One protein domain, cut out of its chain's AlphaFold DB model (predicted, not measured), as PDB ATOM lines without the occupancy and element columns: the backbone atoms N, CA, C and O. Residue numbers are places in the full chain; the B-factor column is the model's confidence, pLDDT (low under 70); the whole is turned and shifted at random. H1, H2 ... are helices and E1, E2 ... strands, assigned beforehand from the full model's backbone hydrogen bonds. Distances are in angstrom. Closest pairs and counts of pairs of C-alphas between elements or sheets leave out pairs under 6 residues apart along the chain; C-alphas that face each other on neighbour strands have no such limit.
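Overview. This is residues 144 to 325 of the 328 residues of the protein "CRISPR-associated helicase Cas3" of Methanotorris formicicus Mc-S-70 (UniProt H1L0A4). A small parallel three-stranded sheet forms the core, with the long helix H4 lying along one face and the shorter H6 standing up from the opposite face. H3 packs near the sheet's E1 edge, with H2 side by side with it farther out and H1 bridging H2 and H4; H5 reaches the sheet with one end, and the tail residues 320 to 325 stick out. The printed part has 182 residues, in the order H1 H2 H3 E1 H4 E2 H5 E3 H6 H7 H8 H9, and the sheet runs E1 E3 E2. The class is mostly helix, and the whole is compact, with a radius of gyration of the C-alphas of 17.7 A and spans of 50 by 50 by 29 A.

Arrangement. H1, residues 144 to 149, and H2, residues 155 to 173, form a helical hairpin and only just touch, with 3 pairs of C-alphas within 8 A, the closest those of Ile 147 and Thr 161, 7.0 A apart. H3, residues 191 to 210, touches H2 at a shallow tilt of 17 degrees, the same way, the closest C-alphas being those of Phe 164 and Ala 194, 4.8 A. E1, residues 216 to 220, and E3, residues 287 to 291, are parallel neighbours, with N 218 and O 288 within hydrogen-bond range at 2.7 A. H4, residues 223 to 241, is on the sheet at a height of 9.2 A, along the strands, at 1 degree to E3 on the local plane; the closest C-alphas of H4 and E3 are those of Tyr 230 and Thr 289, 6.4 A apart. With residues 236 to 240 alone it touches H1, about perpendicular at 85 degrees, closest at the C-alphas of Tyr 146 and Val 236, 6.9 A. E2, residues 250 to 253, is parallel to E3, with N 289 and O 251 within hydrogen-bond range at 2.8 A. E1, H4 and E2 make a split strand-helix-strand unit, E3 being between its strands; E2, H5 and E3, with H5 at residues 273 to 281, make one of neighbour strands; both crossovers are right-handed. H5 only grazes the sheet with residues 279 to 281. H6, residues 292 to 300, touches H7, residues 304 to 307, closest at the C-alphas of Thr 298 and Leu 307, 5.2 A. H8, residues 310 to 313, is near H6, while H9, residues 319 to 323, touches no helix. In H1, H3, H4 and H5 every O i to N i+4 pair is within hydrogen-bond range, against 12 of 15 in H2, 4 of 5 in H6 and 0 of 1 in H9, where 1 of 2 O i to N i+3 pairs is; H7 and H8 are too short for an O i to N i+4 pair.

Along the chain. H1 begins at C-alpha 144 (336.946, 425.801, 470.603). H2 is 28.1 A long, H3 27.1 A and H4 26.2 A. E3 measures 13.3 A, E1 12.8 A and E2 10.0 A. H9 ends at C-alpha 323 (313.269, 435.923, 444.097).

Size, cuts and confidence. The C-alphas of Arg 153 and Thr 324, the two farthest apart, are 56.5 A from each other. The printed part has no cut; the links H2 to H3 and E2 to H5 are long. Residues 265 to 268 and 314 to 325 have a pLDDT under 70.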
ATOM      1  N   GLU A 144     336.693 427.176 470.163       96.06
ATOM      2  CA  GLU A 144     336.946 425.801 470.603       96.06
ATOM      3  C   GLU A 144     338.368 425.609 471.149       96.06
ATOM      4  O   GLU A 144     338.561 424.808 472.061       96.06
ATOM      5  N   GLU A 145     339.353 426.333 470.616       93.31
ATOM      6  CA  GLU A 145     340.748 426.271 471.067       93.31
ATOM      7  C   GLU A 145     340.917 426.775 472.503       93.31
ATOM      8  O   GLU A 145     341.474 426.060 473.336       93.31
ATOM      9  N   TYR A 146     340.309 427.920 472.827       93.81
ATOM     10  CA  TYR A 146     340.254 428.453 474.190       93.81
ATOM     11  C   TYR A 146     339.699 427.416 475.182       93.81
ATOM     12  O   TYR A 146     340.280 427.146 476.233       93.81
ATOM     13  N   ILE A 147     338.602 426.737 474.823       94.00
ATOM     14  CA  ILE A 147     337.988 425.714 475.686       94.00
ATOM     15  C   ILE A 147     338.856 424.456 475.825       94.00
ATOM     16  O   ILE A 147     338.842 423.824 476.883       94.00
ATOM     17  N   LYS A 148     339.620 424.068 474.793       90.69
ATOM     18  CA  LYS A 148     340.549 422.924 474.885       90.69
ATOM     19  C   LYS A 148     341.652 423.176 475.909       90.69
ATOM     20  O   LYS A 148     342.023 422.233 476.611       90.69
ATOM     21  N   ASN A 149     342.118 424.417 475.997       88.12
ATOM     22  CA  ASN A 149     343.200 424.835 476.886       88.12
ATOM     23  C   ASN A 149     342.721 425.134 478.317       88.12
ATOM     24  O   ASN A 149     343.537 425.236 479.234       88.12
ATOM     25  N   PHE A 150     341.406 425.211 478.539       84.81
ATOM     26  CA  PHE A 150     340.850 425.481 479.858       84.81
ATOM     27  C   PHE A 150     341.157 424.335 480.847       84.81
ATOM     28  O   PHE A 150     340.886 423.161 480.552       84.81
ATOM     29  N   PRO A 151     341.705 424.627 482.042       83.31
ATOM     30  CA  PRO A 151     342.121 423.596 482.984       83.31
ATOM     31  C   PRO A 151     340.921 422.821 483.541       83.31
ATOM     32  O   PRO A 151     339.985 423.402 484.085       83.31
ATOM     33  N   LYS A 152     340.982 421.485 483.471       87.44
ATOM     34  CA  LYS A 152     339.935 420.577 483.972       87.44
ATOM     35  C   LYS A 152     340.308 420.084 485.363       87.44
ATOM     36  O   LYS A 152     341.142 419.192 485.497       87.44
ATOM     37  N   ARG A 153     339.733 420.692 486.401       88.12
ATOM     38  CA  ARG A 153     340.140 420.448 487.797       88.12
ATOM     39  C   ARG A 153     339.186 419.523 488.546       88.12
ATOM     40  O   ARG A 153     339.581 418.913 489.532       88.12
ATOM     41  N   ASN A 154     337.941 419.425 488.099       89.81
ATOM     42  CA  ASN A 154     336.888 418.638 488.737       89.81
ATOM     43  C   ASN A 154     335.929 418.051 487.684       89.81
ATOM     44  O   ASN A 154     335.974 418.427 486.512       89.81
ATOM     45  N   GLU A 155     335.037 417.149 488.103       89.69
ATOM     46  CA  GLU A 155     334.035 416.521 487.224       89.69
ATOM     47  C   GLU A 155     333.142 417.542 486.504       89.69
ATOM     48  O   GLU A 155     332.787 417.349 485.340       89.69
ATOM     49  N   ILE A 156     332.824 418.665 487.155       88.69
ATOM     50  CA  ILE A 156     331.992 419.724 486.572       88.69
ATOM     51  C   ILE A 156     332.697 420.358 485.365       88.69
ATOM     52  O   ILE A 156     332.049 420.623 484.355       88.69
ATOM     53  N   ASP A 157     334.014 420.551 485.409       90.00
ATOM     54  CA  ASP A 157     334.779 421.103 484.285       90.00
ATOM     55  C   ASP A 157     334.773 420.160 483.070       90.00
ATOM     56  O   ASP A 157     334.656 420.609 481.922       90.00
ATOM     57  N   TYR A 158     334.805 418.843 483.303       91.25
ATOM     58  CA  TYR A 158     334.628 417.851 482.239       91.25
ATOM     59  C   TYR A 158     333.224 417.912 481.639       91.25
ATOM     60  O   TYR A 158     333.081 417.893 480.415       91.25
ATOM     61  N   LEU A 159     332.192 418.035 482.476       91.88
ATOM     62  CA  LEU A 159     330.806 418.155 482.027       91.88
ATOM     63  C   LEU A 159     330.557 419.442 481.226       91.88
ATOM     64  O   LEU A 159     329.906 419.386 480.183       91.88
ATOM     65  N   ARG A 160     331.129 420.576 481.652       93.06
ATOM     66  CA  ARG A 160     331.110 421.850 480.908       93.06
ATOM     67  C   ARG A 160     331.750 421.699 479.534       93.06
ATOM     68  O   ARG A 160     331.151 422.074 478.530       93.06
ATOM     69  N   THR A 161     332.946 421.111 479.493       94.00
ATOM     70  CA  THR A 161     333.682 420.877 478.244       94.00
ATOM     71  C   THR A 161     332.882 419.974 477.306       94.00
ATOM     72  O   THR A 161     332.735 420.271 476.123       94.00
ATOM     73  N   LYS A 162     332.320 418.881 477.835       93.75
ATOM     74  CA  LYS A 162     331.492 417.948 477.069       93.75
ATOM     75  C   LYS A 162     330.265 418.646 476.477       93.75
ATOM     76  O   LYS A 162     330.072 418.575 475.268       93.75
ATOM     77  N   MET A 163     329.497 419.364 477.301       94.69
ATOM     78  CA  MET A 163     328.323 420.121 476.856       94.69
ATOM     79  C   MET A 163     328.693 421.132 475.763       94.69
ATOM     80  O   MET A 163     328.006 421.222 474.747       94.69
ATOM     81  N   PHE A 164     329.787 421.872 475.950       96.62
ATOM     82  CA  PHE A 164     330.266 422.843 474.971       96.62
ATOM     83  C   PHE A 164     330.496 422.199 473.594       96.62
ATOM     84  O   PHE A 164     329.979 422.695 472.592       96.62
ATOM     85  N   PHE A 165     331.210 421.068 473.536       96.31
ATOM     86  CA  PHE A 165     331.478 420.378 472.269       96.31
ATOM     87  C   PHE A 165     330.244 419.691 471.675       96.31
ATOM     88  O   PHE A 165     330.134 419.605 470.454       96.31
ATOM     89  N   GLU A 166     329.306 419.220 472.497       95.31
ATOM     90  CA  GLU A 166     328.023 418.695 472.014       95.31
ATOM     91  C   GLU A 166     327.204 419.787 471.314       95.31
ATOM     92  O   GLU A 166     326.736 419.580 470.195       95.31
ATOM     93  N   VAL A 167     327.101 420.976 471.919       96.31
ATOM     94  CA  VAL A 167     326.426 422.136 471.312       96.31
ATOM     95  C   VAL A 167     327.154 422.597 470.046       96.31
ATOM     96  O   VAL A 167     326.513 422.875 469.035       96.31
ATOM     97  N   ALA A 168     328.489 422.636 470.060       96.31
ATOM     98  CA  ALA A 168     329.287 423.075 468.916       96.31
ATOM     99  C   ALA A 168     329.129 422.180 467.675       96.31
ATOM    100  O   ALA A 168     329.193 422.688 466.556       96.31
ATOM    101  N   LYS A 169     328.933 420.867 467.859       96.12
ATOM    102  CA  LYS A 169     328.706 419.906 466.763       96.12
ATOM    103  C   LYS A 169     327.316 420.021 466.149       96.12
ATOM    104  O   LYS A 169     327.145 419.754 464.967       96.12
ATOM    105  N   LYS A 170     326.320 420.452 466.930       95.31
ATOM    106  CA  LYS A 170     324.939 420.584 466.441       95.31
ATOM    107  C   LYS A 170     324.806 421.586 465.299       95.31
ATOM    108  O   LYS A 170     323.903 421.429 464.491       95.31
ATOM    109  N   VAL A 171     325.705 422.569 465.204       95.00
ATOM    110  CA  VAL A 171     325.684 423.577 464.131       95.00
ATOM    111  C   VAL A 171     325.823 422.957 462.743       95.00
ATOM    112  O   VAL A 171     325.176 423.413 461.803       95.00
ATOM    113  N   ASP A 172     326.616 421.895 462.618       91.38
ATOM    114  CA  ASP A 172     326.881 421.259 461.327       91.38
ATOM    115  C   ASP A 172     325.612 420.584 460.764       91.38
ATOM    116  O   ASP A 172     325.408 420.552 459.551       91.38
ATOM    117  N   GLU A 173     324.720 420.134 461.653       92.94
ATOM    118  CA  GLU A 173     323.462 419.429 461.358       92.94
ATOM    119  C   GLU A 173     322.261 420.373 461.139       92.94
ATOM    120  O   GLU A 173     321.164 419.921 460.808       92.94
ATOM    121  N   ILE A 174     322.426 421.681 461.358       93.38
ATOM    122  CA  ILE A 174     321.322 422.644 461.307       93.38
ATOM    123  C   ILE A 174     320.858 422.907 459.868       93.38
ATOM    124  O   ILE A 174     321.652 423.298 459.010       93.38
ATOM    125  N   ASN A 175     319.540 422.821 459.644       91.50
ATOM    126  CA  ASN A 175     318.885 423.429 458.485       91.50
ATOM    127  C   ASN A 175     318.743 424.946 458.712       91.50
ATOM    128  O   ASN A 175     318.046 425.378 459.631       91.50
ATOM    129  N   LEU A 176     319.363 425.752 457.845       90.81
ATOM    130  CA  LEU A 176     319.343 427.215 457.921       90.81
ATOM    131  C   LEU A 176     317.957 427.844 457.687       90.81
ATOM    132  O   LEU A 176     317.794 429.039 457.941       90.81
ATOM    133  N   GLU A 177     316.952 427.090 457.234       88.50
ATOM    134  CA  GLU A 177     315.548 427.526 457.227       88.50
ATOM    135  C   GLU A 177     314.997 427.689 458.647       88.50
ATOM    136  O   GLU A 177     314.200 428.591 458.901       88.50
ATOM    137  N   HIS A 178     315.469 426.877 459.595       89.69
ATOM    138  CA  HIS A 178     315.095 426.998 460.995       89.69
ATOM    139  C   HIS A 178     315.821 428.186 461.644       89.69
ATOM    140  O   HIS A 178     317.036 428.354 461.509       89.69
ATOM    141  N   LYS A 179     315.076 429.049 462.345       88.31
ATOM    142  CA  LYS A 179     315.591 430.347 462.825       88.31
ATOM    143  C   LYS A 179     315.712 430.473 464.342       88.31
ATOM    144  O   LYS A 179     316.379 431.394 464.802       88.31
ATOM    145  N   ILE A 180     315.080 429.591 465.118       93.62
ATOM    146  CA  ILE A 180     314.962 429.743 466.576       93.62
ATOM    147  C   ILE A 180     315.502 428.503 467.274       93.62
ATOM    148  O   ILE A 180     314.936 427.429 467.158       93.62
ATOM    149  N   TYR A 181     316.551 428.670 468.073       93.44
ATOM    150  CA  TYR A 181     317.179 427.580 468.819       93.44
ATOM    151  C   TYR A 181     317.064 427.832 470.318       93.44
ATOM    152  O   TYR A 181     317.110 428.976 470.769       93.44
ATOM    153  N   SER A 182     316.949 426.761 471.102       93.81
ATOM    154  CA  SER A 182     316.926 426.838 472.563       93.81
ATOM    155  C   SER A 182     317.946 425.883 473.172       93.81
ATOM    156  O   SER A 182     318.133 424.763 472.698       93.81
ATOM    157  N   LEU A 183     318.620 426.341 474.227       93.56
ATOM    158  CA  LEU A 183     319.585 425.551 474.981       93.56
ATOM    159  C   LEU A 183     319.164 425.481 476.447       93.56
ATOM    160  O   LEU A 183     319.360 426.423 477.218       93.56
ATOM    161  N   ASN A 184     318.625 424.329 476.836       92.00
ATOM    162  CA  ASN A 184     318.216 424.058 478.206       92.00
ATOM    163  C   ASN A 184     319.327 423.306 478.938       92.00
ATOM    164  O   ASN A 184     319.571 422.131 478.680       92.00
ATOM    165  N   ALA A 185     320.006 423.992 479.856       90.06
ATOM    166  CA  ALA A 185     321.023 423.392 480.715       90.06
ATOM    167  C   ALA A 185     321.031 424.039 482.112       90.06
ATOM    168  O   ALA A 185     320.655 425.217 482.237       90.06
ATOM    169  N   PRO A 186     321.487 423.315 483.155       88.25
ATOM    170  CA  PRO A 186     321.621 423.854 484.505       88.25
ATOM    171  C   PRO A 186     322.497 425.112 484.570       88.25
ATOM    172  O   PRO A 186     323.342 425.381 483.706       88.25
ATOM    173  N   THR A 187     322.293 425.920 485.608       86.31
ATOM    174  CA  THR A 187     323.201 427.026 485.923       86.31
ATOM    175  C   THR A 187     324.602 426.488 486.210       86.31
ATOM    176  O   THR A 187     324.779 425.382 486.709       86.31
ATOM    177  N   GLY A 188     325.623 427.251 485.821       84.75
ATOM    178  CA  GLY A 188     327.012 426.832 485.995       84.75
ATOM    179  C   GLY A 188     327.524 425.799 484.986       84.75
ATOM    180  O   GLY A 188     328.703 425.477 485.058       84.75
ATOM    181  N   MET A 189     326.724 425.338 484.013       87.62
ATOM    182  CA  MET A 189     327.149 424.363 482.989       87.62
ATOM    183  C   MET A 189     327.927 424.977 481.802       87.62
ATOM    184  O   MET A 189     328.214 424.298 480.827       87.62
ATOM    185  N   GLY A 190     328.288 426.264 481.861       89.56
ATOM    186  CA  GLY A 190     329.066 426.916 480.792       89.56
ATOM    187  C   GLY A 190     328.240 427.416 479.598       89.56
ATOM    188  O   GLY A 190     328.770 427.561 478.500       89.56
ATOM    189  N   LYS A 191     326.947 427.718 479.808       93.81
ATOM    190  CA  LYS A 191     326.024 428.196 478.758       93.81
ATOM    191  C   LYS A 191     326.547 429.397 477.966       93.81
ATOM    192  O   LYS A 191     326.381 429.408 476.756       93.81
ATOM    193  N   THR A 192     327.184 430.369 478.623       93.75
ATOM    194  CA  THR A 192     327.691 431.591 477.973       93.75
ATOM    195  C   THR A 192     328.609 431.273 476.793       93.75
ATOM    196  O   THR A 192     328.300 431.641 475.664       93.75
ATOM    197  N   LEU A 193     329.702 430.541 477.034       95.94
ATOM    198  CA  LEU A 193     330.677 430.226 475.989       95.94
ATOM    199  C   LEU A 193     330.112 429.236 474.966       95.94
ATOM    200  O   LEU A 193     330.381 429.375 473.778       95.94
ATOM    201  N   ALA A 194     329.272 428.287 475.394       96.25
ATOM    202  CA  ALA A 194     328.613 427.358 474.477       96.25
ATOM    203  C   ALA A 194     327.686 428.080 473.479       96.25
ATOM    204  O   ALA A 194     327.766 427.821 472.280       96.25
ATOM    205  N   ILE A 195     326.849 429.013 473.952       96.19
ATOM    206  CA  ILE A 195     325.949 429.815 473.105       96.19
ATOM    207  C   ILE A 195     326.751 430.760 472.210       96.19
ATOM    208  O   ILE A 195     326.439 430.891 471.029       96.19
ATOM    209  N   PHE A 196     327.793 431.395 472.744       97.62
ATOM    210  CA  PHE A 196     328.634 432.289 471.954       97.62
ATOM    211  C   PHE A 196     329.354 431.543 470.821       97.62
ATOM    212  O   PHE A 196     329.284 431.962 469.667       97.62
ATOM    213  N   ASN A 197     329.955 430.384 471.112       97.81
ATOM    214  CA  ASN A 197     330.578 429.541 470.092       97.81
ATOM    215  C   ASN A 197     329.566 429.042 469.054       97.81
ATOM    216  O   ASN A 197     329.849 429.056 467.859       97.81
ATOM    217  N   PHE A 198     328.380 428.626 469.503       97.50
ATOM    218  CA  PHE A 198     327.283 428.247 468.616       97.50
ATOM    219  C   PHE A 198     326.925 429.388 467.655       97.50
ATOM    220  O   PHE A 198     326.805 429.157 466.454       97.50
ATOM    221  N   ALA A 199     326.819 430.622 468.159       97.19
ATOM    222  CA  ALA A 199     326.517 431.798 467.349       97.19
ATOM    223  C   ALA A 199     327.624 432.110 466.328       97.19
ATOM    224  O   ALA A 199     327.306 432.375 465.170       97.19
ATOM    225  N   LEU A 200     328.905 432.022 466.716       97.50
ATOM    226  CA  LEU A 200     330.040 432.188 465.797       97.50
ATOM    227  C   LEU A 200     330.006 431.146 464.675       97.50
ATOM    228  O   LEU A 200     330.029 431.497 463.496       97.50
ATOM    229  N   LYS A 201     329.878 429.861 465.018       97.56
ATOM    230  CA  LYS A 201     329.821 428.785 464.020       97.56
ATOM    231  C   LYS A 201     328.610 428.938 463.096       97.56
ATOM    232  O   LYS A 201     328.754 428.784 461.885       97.56
ATOM    233  N   LEU A 202     327.441 429.296 463.634       96.06
ATOM    234  CA  LEU A 202     326.233 429.520 462.837       96.06
ATOM    235  C   LEU A 202     326.386 430.722 461.893       96.06
ATOM    236  O   LEU A 202     326.017 430.623 460.725       96.06
ATOM    237  N   ALA A 203     326.973 431.828 462.359       94.31
ATOM    238  CA  ALA A 203     327.274 432.989 461.523       94.31
ATOM    239  C   ALA A 203     328.188 432.618 460.344       94.31
ATOM    240  O   ALA A 203     327.931 433.026 459.211       94.31
ATOM    241  N   ASN A 204     329.207 431.788 460.583       94.38
ATOM    242  CA  ASN A 204     330.110 431.317 459.532       94.38
ATOM    243  C   ASN A 204     329.456 430.324 458.569       94.38
ATOM    244  O   ASN A 204     329.700 430.395 457.363       94.38
ATOM    245  N   LYS A 205     328.583 429.442 459.063       94.50
ATOM    246  CA  LYS A 205     327.762 428.564 458.215       94.50
ATOM    247  C   LYS A 205     326.853 429.389 457.296       94.50
ATOM    248  O   LYS A 205     326.847 429.181 456.091       94.50
ATOM    249  N   ILE A 206     326.174 430.408 457.830       93.06
ATOM    250  CA  ILE A 206     325.341 431.327 457.033       93.06
ATOM    251  C   ILE A 206     326.185 432.087 455.998       93.06
ATOM    252  O   ILE A 206     325.786 432.191 454.837       93.06
ATOM    253  N   LYS A 207     327.367 432.578 456.381       91.56
ATOM    254  CA  LYS A 207     328.274 433.275 455.459       91.56
ATOM    255  C   LYS A 207     328.761 432.366 454.332       91.56
ATOM    256  O   LYS A 207     328.777 432.799 453.187       91.56
ATOM    257  N   SER A 208     329.126 431.124 454.634       92.31
ATOM    258  CA  SER A 208     329.637 430.171 453.639       92.31
ATOM    259  C   SER A 208     328.551 429.592 452.725       92.31
ATOM    260  O   SER A 208     328.789 429.468 451.529       92.31
ATOM    261  N   GLU A 209     327.359 429.283 453.244       93.38
ATOM    262  CA  GLU A 209     326.282 428.642 452.469       93.38
ATOM    263  C   GLU A 209     325.329 429.644 451.790       93.38
ATOM    264  O   GLU A 209     324.775 429.370 450.723       93.38
ATOM    265  N   ILE A 210     325.112 430.817 452.398       90.38
ATOM    266  CA  ILE A 210     324.146 431.829 451.926       90.38
ATOM    267  C   ILE A 210     324.848 433.111 451.448       90.38
ATOM    268  O   ILE A 210     324.258 433.898 450.710       90.38
ATOM    269  N   GLY A 211     326.112 433.337 451.822       89.31
ATOM    270  CA  GLY A 211     326.841 434.555 451.449       89.31
ATOM    271  C   GLY A 211     326.404 435.792 452.237       89.31
ATOM    272  O   GLY A 211     326.596 436.911 451.766       89.31
ATOM    273  N   ILE A 212     325.773 435.611 453.402       87.12
ATOM    274  CA  ILE A 212     325.312 436.708 454.267       87.12
ATOM    275  C   ILE A 212     326.201 436.779 455.503       87.12
ATOM    276  O   ILE A 212     326.432 435.774 456.172       87.12
ATOM    277  N   GLU A 213     326.690 437.969 455.833       87.81
ATOM    278  CA  GLU A 213     327.539 438.158 456.999       87.81
ATOM    279  C   GLU A 213     326.700 438.491 458.234       87.81
ATOM    280  O   GLU A 213     326.079 439.540 458.322       87.81
ATOM    281  N   MET A 214     326.675 437.615 459.231       89.06
ATOM    282  CA  MET A 214     325.822 437.834 460.401       89.06
ATOM    283  C   MET A 214     326.536 438.643 461.487       89.06
ATOM    284  O   MET A 214     327.730 438.468 461.727       89.06
ATOM    285  N   LYS A 215     325.780 439.497 462.185       91.25
ATOM    286  CA  LYS A 215     326.189 440.086 463.468       91.25
ATOM    287  C   LYS A 215     325.675 439.235 464.624       91.25
ATOM    288  O   LYS A 215     324.616 438.619 464.519       91.25
ATOM    289  N   ILE A 216     326.390 439.259 465.743       95.44
ATOM    290  CA  ILE A 216     325.969 438.608 466.984       95.44
ATOM    291  C   ILE A 216     325.489 439.688 467.948       95.44
ATOM    292  O   ILE A 216     326.270 440.529 468.385       95.44
ATOM    293  N   ILE A 217     324.206 439.664 468.297       95.69
ATOM    294  CA  ILE A 217     323.628 440.566 469.297       95.69
ATOM    295  C   ILE A 217     323.284 439.728 470.525       95.69
ATOM    296  O   ILE A 217     322.368 438.908 470.497       95.69
ATOM    297  N   TYR A 218     324.045 439.913 471.599       96.31
ATOM    298  CA  TYR A 218     323.905 439.174 472.842       96.31
ATOM    299  C   TYR A 218     323.119 439.991 473.873       96.31
ATOM    300  O   TYR A 218     323.649 440.882 474.543       96.31
ATOM    301  N   CYS A 219     321.822 439.696 473.978       95.69
ATOM    302  CA  CYS A 219     320.900 440.388 474.876       95.69
ATOM    303  C   CYS A 219     320.782 439.693 476.231       95.69
ATOM    304  O   CYS A 219     320.519 438.494 476.311       95.69
ATOM    305  N   LEU A 220     320.918 440.469 477.305       94.69
ATOM    306  CA  LEU A 220     320.836 439.983 478.681       94.69
ATOM    307  C   LEU A 220     319.921 440.894 479.527       94.69
ATOM    308  O   LEU A 220     319.766 442.081 479.224       94.69
ATOM    309  N   PRO A 221     319.280 440.360 480.584       92.94
ATOM    310  CA  PRO A 221     318.245 441.087 481.326       92.94
ATOM    311  C   PRO A 221     318.788 442.102 482.343       92.94
ATOM    312  O   PRO A 221     318.097 443.066 482.659       92.94
ATOM    313  N   PHE A 222     320.008 441.913 482.854       92.75
ATOM    314  CA  PHE A 222     320.575 442.734 483.928       92.75
ATOM    315  C   PHE A 222     321.944 443.290 483.543       92.75
ATOM    316  O   PHE A 222     322.772 442.561 482.996       92.75
ATOM    317  N   LEU A 223     322.202 444.557 483.892       92.81
ATOM    318  CA  LEU A 223     323.475 445.226 483.597       92.81
ATOM    319  C   LEU A 223     324.677 444.500 484.208       92.81
ATOM    320  O   LEU A 223     325.662 444.280 483.519       92.81
ATOM    321  N   SER A 224     324.567 444.037 485.455       93.50
ATOM    322  CA  SER A 224     325.649 443.289 486.111       93.50
ATOM    323  C   SER A 224     326.020 442.008 485.359       93.50
ATOM    324  O   SER A 224     327.196 441.667 485.258       93.50
ATOM    325  N   ILE A 225     325.031 441.315 484.788       92.62
ATOM    326  CA  ILE A 225     325.256 440.118 483.971       92.62
ATOM    327  C   ILE A 225     325.863 440.508 482.619       92.62
ATOM    328  O   ILE A 225     326.758 439.813 482.145       92.62
ATOM    329  N   ILE A 226     325.422 441.618 482.019       94.62
ATOM    330  CA  ILE A 226     326.017 442.177 480.795       94.62
ATOM    331  C   ILE A 226     327.497 442.479 481.008       94.62
ATOM    332  O   ILE A 226     328.315 442.026 480.217       94.62
ATOM    333  N   ASP A 227     327.845 443.179 482.086       94.00
ATOM    334  CA  ASP A 227     329.225 443.550 482.393       94.00
ATOM    335  C   ASP A 227     330.115 442.324 482.605       94.00
ATOM    336  O   ASP A 227     331.229 442.271 482.089       94.00
ATOM    337  N   GLN A 228     329.615 441.313 483.321       94.62
ATOM    338  CA  GLN A 228     330.330 440.051 483.516       94.62
ATOM    339  C   GLN A 228     330.523 439.291 482.200       94.62
ATOM    340  O   GLN A 228     331.624 438.834 481.913       94.62
ATOM    341  N   ASN A 229     329.469 439.161 481.385       95.44
ATOM    342  CA  ASN A 229     329.559 438.437 480.116       95.44
ATOM    343  C   ASN A 229     330.443 439.183 479.114       95.44
ATOM    344  O   ASN A 229     331.212 438.537 478.418       95.44
ATOM    345  N   TYR A 230     330.369 440.515 479.062       96.69
ATOM    346  CA  TYR A 230     331.232 441.322 478.205       96.69
ATOM    347  C   TYR A 230     332.708 441.062 478.509       96.69
ATOM    348  O   TYR A 230     333.447 440.756 477.586       96.69
ATOM    349  N   LYS A 231     333.110 441.094 479.789       96.50
ATOM    350  CA  LYS A 231     334.493 440.797 480.201       96.50
ATOM    351  C   LYS A 231     334.941 439.401 479.772       96.50
ATOM    352  O   LYS A 231     336.009 439.254 479.204       96.50
ATOM    353  N   VAL A 232     334.093 438.391 479.970       95.94
ATOM    354  CA  VAL A 232     334.400 437.016 479.540       95.94
ATOM    355  C   VAL A 232     334.584 436.926 478.021       95.94
ATOM    356  O   VAL A 232     335.479 436.232 477.555       95.94
ATOM    357  N   LEU A 233     333.740 437.600 477.234       97.12
ATOM    358  CA  LEU A 233     333.883 437.605 475.775       97.12
ATOM    359  C   LEU A 233     335.136 438.362 475.325       97.12
ATOM    360  O   LEU A 233     335.807 437.905 474.407       97.12
ATOM    361  N   ASP A 234     335.441 439.482 475.973       96.31
ATOM    362  CA  ASP A 234     336.629 440.297 475.727       96.31
ATOM    363  C   ASP A 234     337.919 439.507 475.991       96.31
ATOM    364  O   ASP A 234     338.780 439.434 475.120       96.31
ATOM    365  N   GLU A 235     337.999 438.808 477.129       95.75
ATOM    366  CA  GLU A 235     339.117 437.924 477.488       95.75
ATOM    367  C   GLU A 235     339.313 436.806 476.452       95.75
ATOM    368  O   GLU A 235     340.414 436.611 475.937       95.75
ATOM    369  N   VAL A 236     338.235 436.094 476.102       95.88
ATOM    370  CA  VAL A 236     338.289 434.973 475.148       95.88
ATOM    371  C   VAL A 236     338.698 435.437 473.754       95.88
ATOM    372  O   VAL A 236     339.502 434.783 473.092       95.88
ATOM    373  N   LEU A 237     338.123 436.544 473.279       95.81
ATOM    374  CA  LEU A 237     338.450 437.088 471.966       95.81
ATOM    375  C   LEU A 237     339.874 437.642 471.939       95.81
ATOM    376  O   LEU A 237     340.552 437.433 470.937       95.81
ATOM    377  N   SER A 238     340.332 438.277 473.020       94.31
ATOM    378  CA  SER A 238     341.701 438.789 473.109       94.31
ATOM    379  C   SER A 238     342.728 437.664 473.029       94.31
ATOM    380  O   SER A 238     343.699 437.768 472.286       94.31
ATOM    381  N   GLU A 239     342.484 436.558 473.741       94.25
ATOM    382  CA  GLU A 239     343.366 435.387 473.716       94.25
ATOM    383  C   GLU A 239     343.402 434.722 472.334       94.25
ATOM    384  O   GLU A 239     344.466 434.362 471.846       94.25
ATOM    385  N   ILE A 240     342.251 434.587 471.667       94.31
ATOM    386  CA  ILE A 240     342.176 433.932 470.349       94.31
ATOM    387  C   ILE A 240     342.754 434.805 469.234       94.31
ATOM    388  O   ILE A 240     343.319 434.282 468.274       94.31
ATOM    389  N   LEU A 241     342.562 436.121 469.316       92.38
ATOM    390  CA  LEU A 241     343.083 437.059 468.324       92.38
ATOM    391  C   LEU A 241     344.547 437.433 468.585       92.38
ATOM    392  O   LEU A 241     345.149 438.055 467.713       92.38
ATOM    393  N   ASP A 242     345.091 437.048 469.744       92.12
ATOM    394  CA  ASP A 242     346.423 437.413 470.235       92.12
ATOM    395  C   ASP A 242     346.643 438.937 470.278       92.12
ATOM    396  O   ASP A 242     347.697 439.455 469.913       92.12
ATOM    397  N   LYS A 243     345.597 439.679 470.666       90.88
ATOM    398  CA  LYS A 243     345.605 441.149 470.741       90.88
ATOM    399  C   LYS A 243     344.411 441.714 471.513       90.88
ATOM    400  O   LYS A 243     343.389 441.035 471.606       90.88
ATOM    401  N   PRO A 244     344.469 442.972 471.987       91.06
ATOM    402  CA  PRO A 244     343.299 443.664 472.519       91.06
ATOM    403  C   PRO A 244     342.143 443.730 471.510       91.06
ATOM    404  O   PRO A 244     342.348 443.910 470.306       91.06
ATOM    405  N   VAL A 245     340.912 443.608 472.007       92.75
ATOM    406  CA  VAL A 245     339.704 443.628 471.175       92.75
ATOM    407  C   VAL A 245     339.237 445.068 470.953       92.75
ATOM    408  O   VAL A 245     338.900 445.791 471.888       92.75
ATOM    409  N   SER A 246     339.174 445.477 469.689       93.19
ATOM    410  CA  SER A 246     338.664 446.783 469.272       93.19
ATOM    411  C   SER A 246     337.128 446.846 469.300       93.19
ATOM    412  O   SER A 246     336.425 445.832 469.214       93.19
ATOM    413  N   SER A 247     336.574 448.059 469.389       94.25
ATOM    414  CA  SER A 247     335.125 448.281 469.516       94.25
ATOM    415  C   SER A 247     334.336 447.873 468.276       94.25
ATOM    416  O   SER A 247     333.135 447.636 468.379       94.25
ATOM    417  N   ASP A 248     334.968 447.763 467.108       92.88
ATOM    418  CA  ASP A 248     334.351 447.230 465.891       92.88
ATOM    419  C   ASP A 248     334.196 445.701 465.905       92.88
ATOM    420  O   ASP A 248     333.330 445.157 465.211       92.88
ATOM    421  N   ILE A 249     334.940 445.003 466.764       94.81
ATOM    422  CA  ILE A 249     334.757 443.576 467.038       94.81
ATOM    423  C   ILE A 249     333.697 443.378 468.120       94.81
ATOM    424  O   ILE A 249     332.682 442.731 467.851       94.81
ATOM    425  N   LEU A 250     333.912 443.938 469.313       96.06
ATOM    426  CA  LEU A 250     333.067 443.730 470.489       96.06
ATOM    427  C   LEU A 250     332.635 445.072 471.088       96.06
ATOM    428  O   LEU A 250     333.458 445.899 471.462       96.06
ATOM    429  N   LEU A 251     331.324 445.270 471.227       95.94
ATOM    430  CA  LEU A 251     330.744 446.485 471.791       95.94
ATOM    431  C   LEU A 251     329.801 446.161 472.946       95.94
ATOM    432  O   LEU A 251     328.889 445.347 472.813       95.94
ATOM    433  N   LYS A 252     329.960 446.866 474.068       95.75
ATOM    434  CA  LYS A 252     328.959 446.916 475.136       95.75
ATOM    435  C   LYS A 252     328.091 448.149 474.949       95.75
ATOM    436  O   LYS A 252     328.616 449.254 474.909       95.75
ATOM    437  N   HIS A 253     326.772 447.981 474.879       94.12
ATOM    438  CA  HIS A 253     325.866 449.120 474.749       94.12
ATOM    439  C   HIS A 253     324.635 448.997 475.649       94.12
ATOM    440  O   HIS A 253     323.762 448.156 475.448       94.12
ATOM    441  N   HIS A 254     324.541 449.882 476.633       91.12
ATOM    442  CA  HIS A 254     323.403 450.124 477.512       91.12
ATOM    443  C   HIS A 254     323.406 451.603 477.941       91.12
ATOM    444  O   HIS A 254     324.293 452.366 477.584       91.12
ATOM    445  N   HIS A 255     322.408 452.036 478.713       85.25
ATOM    446  CA  HIS A 255     322.239 453.454 479.078       85.25
ATOM    447  C   HIS A 255     323.364 454.041 479.960       85.25
ATOM    448  O   HIS A 255     323.464 455.254 480.062       85.25
ATOM    449  N   LEU A 256     324.175 453.187 480.592       88.19
ATOM    450  CA  LEU A 256     325.381 453.550 481.364       88.19
ATOM    451  C   LEU A 256     326.698 453.257 480.618       88.19
ATOM    452  O   LEU A 256     327.749 453.225 481.247       88.19
ATOM    453  N   SER A 257     326.657 452.924 479.325       87.00
ATOM    454  CA  SER A 257     327.890 452.684 478.567       87.00
ATOM    455  C   SER A 257     328.600 454.000 478.272       87.00
ATOM    456  O   SER A 257     327.953 454.997 477.958       87.00
ATOM    457  N   GLU A 258     329.927 453.987 478.360       87.56
ATOM    458  CA  GLU A 258     330.760 455.121 477.969       87.56
ATOM    459  C   GLU A 258     330.675 455.366 476.458       87.56
ATOM    460  O   GLU A 258     330.561 454.427 475.664       87.56
ATOM    461  N   VAL A 259     330.751 456.635 476.054       89.94
ATOM    462  CA  VAL A 259     330.797 457.035 474.642       89.94
ATOM    463  C   VAL A 259     332.250 456.978 474.175       89.94
ATOM    464  O   VAL A 259     332.933 457.988 474.072       89.94
ATOM    465  N   SER A 260     332.743 455.762 473.955       91.31
ATOM    466  CA  SER A 260     334.116 455.503 473.522       91.31
ATOM    467  C   SER A 260     334.135 454.372 472.502       91.31
ATOM    468  O   SER A 260     333.613 453.287 472.764       91.31
ATOM    469  N   TYR A 261     334.703 454.637 471.327       91.25
ATOM    470  CA  TYR A 261     334.833 453.663 470.252       91.25
ATOM    471  C   TYR A 261     336.274 453.637 469.738       91.25
ATOM    472  O   TYR A 261     336.792 454.649 469.259       91.25
ATOM    473  N   LYS A 262     336.914 452.470 469.837       90.06
ATOM    474  CA  LYS A 262     338.328 452.242 469.512       90.06
ATOM    475  C   LYS A 262     338.449 451.355 468.277       90.06
ATOM    476  O   LYS A 262     337.771 450.331 468.199       90.06
ATOM    477  N   LEU A 263     339.286 451.748 467.315       84.50
ATOM    478  CA  LEU A 263     339.477 451.024 466.046       84.50
ATOM    479  C   LEU A 263     340.774 450.224 465.961       84.50
ATOM    480  O   LEU A 263     340.950 449.452 465.022       84.50
ATOM    481  N   ASP A 264     341.676 450.409 466.911       76.88
ATOM    482  CA  ASP A 264     342.932 449.687 466.954       76.88
ATOM    483  C   ASP A 264     343.217 449.171 468.367       76.88
ATOM    484  O   ASP A 264     342.417 449.322 469.294       76.88
ATOM    485  N   GLU A 265     344.346 448.483 468.483       65.19
ATOM    486  CA  GLU A 265     344.825 447.853 469.712       65.19
ATOM    487  C   GLU A 265     345.328 448.880 470.735       65.19
ATOM    488  O   GLU A 265     345.550 448.535 471.894       65.19
ATOM    489  N   ASN A 266     345.526 450.135 470.321       65.06
ATOM    490  CA  ASN A 266     346.085 451.164 471.170       65.06
ATOM    491  C   ASN A 266     344.959 451.860 471.937       65.06
ATOM    492  O   ASN A 266     344.137 452.586 471.376       65.06
ATOM    493  N   GLU A 267     344.923 451.661 473.254       59.38
ATOM    494  CA  GLU A 267     343.829 452.148 474.099       59.38
ATOM    495  C   GLU A 267     343.632 453.672 474.067       59.38
ATOM    496  O   GLU A 267     342.545 454.134 474.433       59.38
ATOM    497  N   GLU A 268     344.650 454.415 473.620       59.72
ATOM    498  CA  GLU A 268     344.682 455.873 473.468       59.72
ATOM    499  C   GLU A 268     344.053 456.378 472.154       59.72
ATOM    500  O   GLU A 268     343.668 457.543 472.069       59.72
ATOM    501  N   ASN A 269     343.869 455.518 471.147       73.25
ATOM    502  CA  ASN A 269     343.306 455.887 469.842       73.25
ATOM    503  C   ASN A 269     341.771 455.781 469.832       73.25
ATOM    504  O   ASN A 269     341.147 455.085 469.023       73.25
ATOM    505  N   VAL A 270     341.147 456.494 470.768       83.06
ATOM    506  CA  VAL A 270     339.692 456.668 470.822       83.06
ATOM    507  C   VAL A 270     339.267 457.657 469.740       83.06
ATOM    508  O   VAL A 270     339.867 458.720 469.576       83.06
ATOM    509  N   LEU A 271     338.211 457.329 468.996       87.50
ATOM    510  CA  LEU A 271     337.635 458.268 468.039       87.50
ATOM    511  C   LEU A 271     337.007 459.472 468.751       87.50
ATOM    512  O   LEU A 271     336.467 459.346 469.848       87.50
ATOM    513  N   GLU A 272     336.993 460.619 468.069       90.06
ATOM    514  CA  GLU A 272     336.249 461.812 468.498       90.06
ATOM    515  C   GLU A 272     334.823 461.454 468.950       90.06
ATOM    516  O   GLU A 272     334.185 460.569 468.372       90.06
ATOM    517  N   GLU A 273     334.319 462.154 469.969       90.81
ATOM    518  CA  GLU A 273     333.064 461.823 470.659       90.81
ATOM    519  C   GLU A 273     331.882 461.632 469.695       90.81
ATOM    520  O   GLU A 273     331.184 460.624 469.785       90.81
ATOM    521  N   ASP A 274     331.716 462.518 468.705       90.12
ATOM    522  CA  ASP A 274     330.637 462.426 467.711       90.12
ATOM    523  C   ASP A 274     330.726 461.154 466.853       90.12
ATOM    524  O   ASP A 274     329.716 460.491 466.587       90.12
ATOM    525  N   LYS A 275     331.944 460.770 466.447       90.94
ATOM    526  CA  LYS A 275     332.202 459.541 465.681       90.94
ATOM    527  C   LYS A 275     331.953 458.315 466.548       90.94
ATOM    528  O   LYS A 275     331.266 457.391 466.114       90.94
ATOM    529  N   SER A 276     332.462 458.328 467.779       92.56
ATOM    530  CA  SER A 276     332.235 457.269 468.764       92.56
ATOM    531  C   SER A 276     330.742 457.064 469.012       92.56
ATOM    532  O   SER A 276     330.231 455.954 468.853       92.56
ATOM    533  N   LEU A 277     330.009 458.140 469.304       91.69
ATOM    534  CA  LEU A 277     328.571 458.105 469.531       91.69
ATOM    535  C   LEU A 277     327.825 457.554 468.317       91.69
ATOM    536  O   LEU A 277     326.960 456.693 468.468       91.69
ATOM    537  N   HIS A 278     328.169 458.001 467.108       90.50
ATOM    538  CA  HIS A 278     327.534 457.509 465.891       90.50
ATOM    539  C   HIS A 278     327.731 456.000 465.702       90.50
ATOM    540  O   HIS A 278     326.756 455.288 465.450       90.50
ATOM    541  N   LEU A 279     328.958 455.496 465.852       91.56
ATOM    542  CA  LEU A 279     329.282 454.077 465.665       91.56
ATOM    543  C   LEU A 279     328.644 453.185 466.740       91.56
ATOM    544  O   LEU A 279     328.176 452.085 466.437       91.56
ATOM    545  N   ILE A 280     328.545 453.679 467.976       92.44
ATOM    546  CA  ILE A 280     327.822 453.008 469.063       92.44
ATOM    547  C   ILE A 280     326.316 452.999 468.774       92.44
ATOM    548  O   ILE A 280     325.675 451.950 468.842       92.44
ATOM    549  N   GLU A 281     325.727 454.143 468.416       89.69
ATOM    550  CA  GLU A 281     324.281 454.263 468.204       89.69
ATOM    551  C   GLU A 281     323.784 453.527 466.961       89.69
ATOM    552  O   GLU A 281     322.615 453.139 466.947       89.69
ATOM    553  N   THR A 282     324.637 453.331 465.954       89.62
ATOM    554  CA  THR A 282     324.351 452.542 464.744       89.62
ATOM    555  C   THR A 282     324.674 451.059 464.909       89.62
ATOM    556  O   THR A 282     324.334 450.274 464.030       89.62
ATOM    557  N   TRP A 283     325.289 450.641 466.025       92.31
ATOM    558  CA  TRP A 283     325.780 449.271 466.210       92.31
ATOM    559  C   TRP A 283     326.765 448.848 465.116       92.31
ATOM    560  O   TRP A 283     326.647 447.777 464.503       92.31
ATOM    561  N   ASN A 284     327.786 449.676 464.881       91.12
ATOM    562  CA  ASN A 284     328.813 449.401 463.883       91.12
ATOM    563  C   ASN A 284     329.858 448.351 464.316       91.12
ATOM    564  O   ASN A 284     331.004 448.406 463.897       91.12
ATOM    565  N   SER A 285     329.467 447.364 465.121       92.81
ATOM    566  CA  SER A 285     330.351 446.307 465.639       92.81
ATOM    567  C   SER A 285     329.862 444.919 465.220       92.81
ATOM    568  O   SER A 285     328.681 444.755 464.892       92.81
ATOM    569  N   LYS A 286     330.741 443.912 465.175       93.69
ATOM    570  CA  LYS A 286     330.366 442.534 464.795       93.69
ATOM    571  C   LYS A 286     329.627 441.803 465.918       93.69
ATOM    572  O   LYS A 286     328.689 441.054 465.636       93.69
ATOM    573  N   ILE A 287     330.019 442.045 467.168       96.31
ATOM    574  CA  ILE A 287     329.444 441.451 468.373       96.31
ATOM    575  C   ILE A 287     328.992 442.578 469.304       96.31
ATOM    576  O   ILE A 287     329.769 443.471 469.634       96.31
ATOM    577  N   ILE A 288     327.729 442.556 469.727       96.12
ATOM    578  CA  ILE A 288     327.129 443.592 470.574       96.12
ATOM    579  C   ILE A 288     326.533 442.936 471.816       96.12
ATOM    580  O   ILE A 288     325.579 442.174 471.703       96.12
ATOM    581  N   THR A 289     327.035 443.270 473.000       97.12
ATOM    582  CA  THR A 289     326.440 442.862 474.280       97.12
ATOM    583  C   THR A 289     325.554 443.990 474.801       97.12
ATOM    584  O   THR A 289     326.009 445.116 475.016       97.12
ATOM    585  N   THR A 290     324.262 443.717 474.979       96.44
ATOM    586  CA  THR A 290     323.263 444.763 475.237       96.44
ATOM    587  C   THR A 290     322.073 444.262 476.058       96.44
ATOM    588  O   THR A 290     322.014 443.103 476.470       96.44
ATOM    589  N   THR A 291     321.111 445.142 476.335       95.56
ATOM    590  CA  THR A 291     319.860 444.791 477.018       95.56
ATOM    591  C   THR A 291     318.771 444.418 476.013       95.56
ATOM    592  O   THR A 291     318.772 444.881 474.872       95.56
ATOM    593  N   PHE A 292     317.766 443.657 476.456       93.19
ATOM    594  CA  PHE A 292     316.547 443.448 475.662       93.19
ATOM    595  C   PHE A 292     315.857 444.765 475.293       93.19
ATOM    596  O   PHE A 292     315.360 444.909 474.185       93.19
ATOM    597  N   MET A 293     315.885 445.756 476.190       90.81
ATOM    598  CA  MET A 293     315.297 447.069 475.927       90.81
ATOM    599  C   MET A 293     315.975 447.780 474.746       90.81
ATOM    600  O   MET A 293     315.296 448.343 473.898       90.81
ATOM    601  N   GLN A 294     317.309 447.726 474.652       90.00
ATOM    602  CA  GLN A 294     318.045 448.299 473.518       90.00
ATOM    603  C   GLN A 294     317.733 447.574 472.200       90.00
ATOM    604  O   GLN A 294     317.579 448.224 471.164       90.00
ATOM    605  N   LEU A 295     317.577 446.246 472.238       90.19
ATOM    606  CA  LEU A 295     317.131 445.478 471.075       90.19
ATOM    607  C   LEU A 295     315.712 445.875 470.651       90.19
ATOM    608  O   LEU A 295     315.507 446.237 469.496       90.19
ATOM    609  N   PHE A 296     314.749 445.882 471.573       88.38
ATOM    610  CA  PHE A 296     313.368 446.245 471.256       88.38
ATOM    611  C   PHE A 296     313.235 447.688 470.785       88.38
ATOM    612  O   PHE A 296     312.483 447.945 469.852       88.38
ATOM    613  N   TYR A 297     314.008 448.625 471.338       87.00
ATOM    614  CA  TYR A 297     314.037 450.000 470.842       87.00
ATOM    615  C   TYR A 297     314.574 450.127 469.421       87.00
ATOM    616  O   TYR A 297     314.228 451.091 468.745       87.00
ATOM    617  N   THR A 298     315.364 449.169 468.937       81.38
ATOM    618  CA  THR A 298     315.746 449.166 467.523       81.38
ATOM    619  C   THR A 298     314.543 448.925 466.614       81.38
ATOM    620  O   THR A 298     314.501 449.462 465.515       81.38
ATOM    621  N   ILE A 299     313.569 448.135 467.069       77.00
ATOM    622  CA  ILE A 299     312.441 447.684 466.249       77.00
ATOM    623  C   ILE A 299     311.205 448.562 466.471       77.00
ATOM    624  O   ILE A 299     310.568 448.954 465.507       77.00
ATOM    625  N   PHE A 300     310.892 448.897 467.726       79.56
ATOM    626  CA  PHE A 300     309.599 449.456 468.144       79.56
ATOM    627  C   PHE A 300     309.683 450.891 468.686       79.56
ATOM    628  O   PHE A 300     308.843 451.314 469.480       79.56
ATOM    629  N   SER A 301     310.721 451.652 468.335       79.06
ATOM    630  CA  SER A 301     310.851 453.043 468.787       79.06
ATOM    631  C   SER A 301     310.383 454.035 467.727       79.06
ATOM    632  O   SER A 301     310.450 453.773 466.540       79.06
ATOM    633  N   ASN A 302     309.972 455.222 468.154       71.38
ATOM    634  CA  ASN A 302     309.748 456.379 467.287       71.38
ATOM    635  C   ASN A 302     310.868 457.433 467.397       71.38
ATOM    636  O   ASN A 302     310.774 458.523 466.835       71.38
ATOM    637  N   LYS A 303     311.934 457.133 468.157       73.69
ATOM    638  CA  LYS A 303     313.059 458.046 468.384       73.69
ATOM    639  C   LYS A 303     314.181 457.773 467.392       73.69
ATOM    640  O   LYS A 303     314.771 456.694 467.432       73.69
ATOM    641  N   ASN A 304     314.581 458.784 466.619       71.19
ATOM    642  CA  ASN A 304     315.588 458.665 465.552       71.19
ATOM    643  C   ASN A 304     316.874 457.969 466.021       71.19
ATOM    644  O   ASN A 304     317.367 457.061 465.360       71.19
ATOM    645  N   LYS A 305     317.386 458.312 467.214       73.94
ATOM    646  CA  LYS A 305     318.604 457.689 467.771       73.94
ATOM    647  C   LYS A 305     318.526 456.165 467.920       73.94
ATOM    648  O   LYS A 305     319.530 455.471 467.781       73.94
ATOM    649  N   ASN A 306     317.339 455.639 468.207       78.62
ATOM    650  CA  ASN A 306     317.135 454.210 468.394       78.62
ATOM    651  C   ASN A 306     317.046 453.493 467.046       78.62
ATOM    652  O   ASN A 306     317.558 452.384 466.911       78.62
ATOM    653  N   LEU A 307     316.470 454.166 466.050       80.19
ATOM    654  CA  LEU A 307     316.186 453.587 464.746       80.19
ATOM    655  C   LEU A 307     317.422 453.376 463.900       80.19
ATOM    656  O   LEU A 307     317.466 452.371 463.202       80.19
ATOM    657  N   LYS A 308     318.461 454.206 464.047       83.19
ATOM    658  CA  LYS A 308     319.742 454.118 463.310       83.19
ATOM    659  C   LYS A 308     320.434 452.744 463.306       83.19
ATOM    660  O   LYS A 308     321.357 452.526 462.532       83.19
ATOM    661  N   LYS A 309     320.026 451.814 464.172       85.62
ATOM    662  CA  LYS A 309     320.584 450.455 464.278       85.62
ATOM    663  C   LYS A 309     320.047 449.501 463.210       85.62
ATOM    664  O   LYS A 309     320.765 448.590 462.803       85.62
ATOM    665  N   ILE A 310     318.803 449.689 462.749       83.81
ATOM    666  CA  ILE A 310     318.108 448.753 461.841       83.81
ATOM    667  C   ILE A 310     318.951 448.377 460.601       83.81
ATOM    668  O   ILE A 310     319.052 447.179 460.320       83.81
ATOM    669  N   PRO A 311     319.615 449.311 459.884       82.88
ATOM    670  CA  PRO A 311     320.343 449.007 458.659       82.88
ATOM    671  C   PRO A 311     321.533 448.090 458.909       82.88
ATOM    672  O   PRO A 311     321.899 447.287 458.058       82.88
ATOM    673  N   ARG A 312     322.123 448.177 460.107       81.12
ATOM    674  CA  ARG A 312     323.252 447.339 460.510       81.12
ATOM    675  C   ARG A 312     322.794 445.965 461.017       81.12
ATOM    676  O   ARG A 312     323.595 445.037 460.966       81.12
ATOM    677  N   ILE A 313     321.538 445.800 461.452       78.12
ATOM    678  CA  ILE A 313     320.956 444.492 461.823       78.12
ATOM    679  C   ILE A 313     320.455 443.732 460.588       78.12
ATOM    680  O   ILE A 313     320.670 442.526 460.475       78.12
ATOM    681  N   LYS A 314     319.782 444.422 459.662       65.94
ATOM    682  CA  LYS A 314     319.164 443.822 458.475       65.94
ATOM    683  C   LYS A 314     320.099 443.947 457.271       65.94
ATOM    684  O   LYS A 314     320.111 444.967 456.592       65.94
ATOM    685  N   GLN A 315     320.859 442.896 456.968       53.50
ATOM    686  CA  GLN A 315     321.622 442.837 455.718       53.50
ATOM    687  C   GLN A 315     320.727 442.351 454.573       53.50
ATOM    688  O   GLN A 315     320.475 441.158 454.428       53.50
ATOM    689  N   PHE A 316     320.247 443.275 453.738       45.84
ATOM    690  CA  PHE A 316     319.390 442.965 452.582       45.84
ATOM    691  C   PHE A 316     320.147 442.419 451.358       45.84
ATOM    692  O   PHE A 316     319.539 442.163 450.322       45.84
ATOM    693  N   ASN A 317     321.461 442.196 451.440       37.84
ATOM    694  CA  ASN A 317     322.280 442.094 450.231       37.84
ATOM    695  C   ASN A 317     322.123 440.825 449.375       37.84
ATOM    696  O   ASN A 317     322.749 440.778 448.326       37.84
ATOM    697  N   ASN A 318     321.278 439.840 449.717       35.53
ATOM    698  CA  ASN A 318     321.118 438.643 448.866       35.53
ATOM    699  C   ASN A 318     319.699 438.054 448.731       35.53
ATOM    700  O   ASN A 318     319.503 437.181 447.886       35.53
ATOM    701  N   TYR A 319     318.689 438.507 449.485       32.47
ATOM    702  CA  TYR A 319     317.357 437.871 449.431       32.47
ATOM    703  C   TYR A 319     316.556 438.257 448.171       32.47
ATOM    704  O   TYR A 319     315.924 437.406 447.550       32.47
ATOM    705  N   LEU A 320     316.672 439.507 447.701       32.66
ATOM    706  CA  LEU A 320     315.983 439.976 446.485       32.66
ATOM    707  C   LEU A 320     316.589 439.446 445.171       32.66
ATOM    708  O   LEU A 320     315.907 439.423 444.149       32.66
ATOM    709  N   ARG A 321     317.837 438.948 445.178       34.06
ATOM    710  CA  ARG A 321     318.431 438.296 443.993       34.06
ATOM    711  C   ARG A 321     317.914 436.874 443.763       34.06
ATOM    712  O   ARG A 321     317.915 436.414 442.626       34.06
ATOM    713  N   ARG A 322     317.456 436.177 444.812       33.88
ATOM    714  CA  ARG A 322     316.908 434.813 444.681       33.88
ATOM    715  C   ARG A 322     315.445 434.793 444.235       33.88
ATOM    716  O   ARG A 322     315.048 433.858 443.556       33.88
ATOM    717  N   ASN A 323     314.674 435.843 444.523       28.62
ATOM    718  CA  ASN A 323     313.269 435.923 444.097       28.62
ATOM    719  C   ASN A 323     313.062 436.574 442.721       28.62
ATOM    720  O   ASN A 323     311.963 436.516 442.190       28.62
ATOM    721  N   THR A 324     314.110 437.133 442.108       31.55
ATOM    722  CA  THR A 324     314.082 437.623 440.716       31.55
ATOM    723  C   THR A 324     314.609 436.601 439.701       31.55
ATOM    724  O   THR A 324     314.609 436.869 438.506       31.55
ATOM    725  N   SER A 325     315.039 435.416 440.154       29.61
ATOM    726  CA  SER A 325     315.572 434.344 439.295       29.61
ATOM    727  C   SER A 325     314.633 433.140 439.113       29.61
ATOM    728  O   SER A 325     314.999 432.212 438.403       29.61
TER     729      SER A 325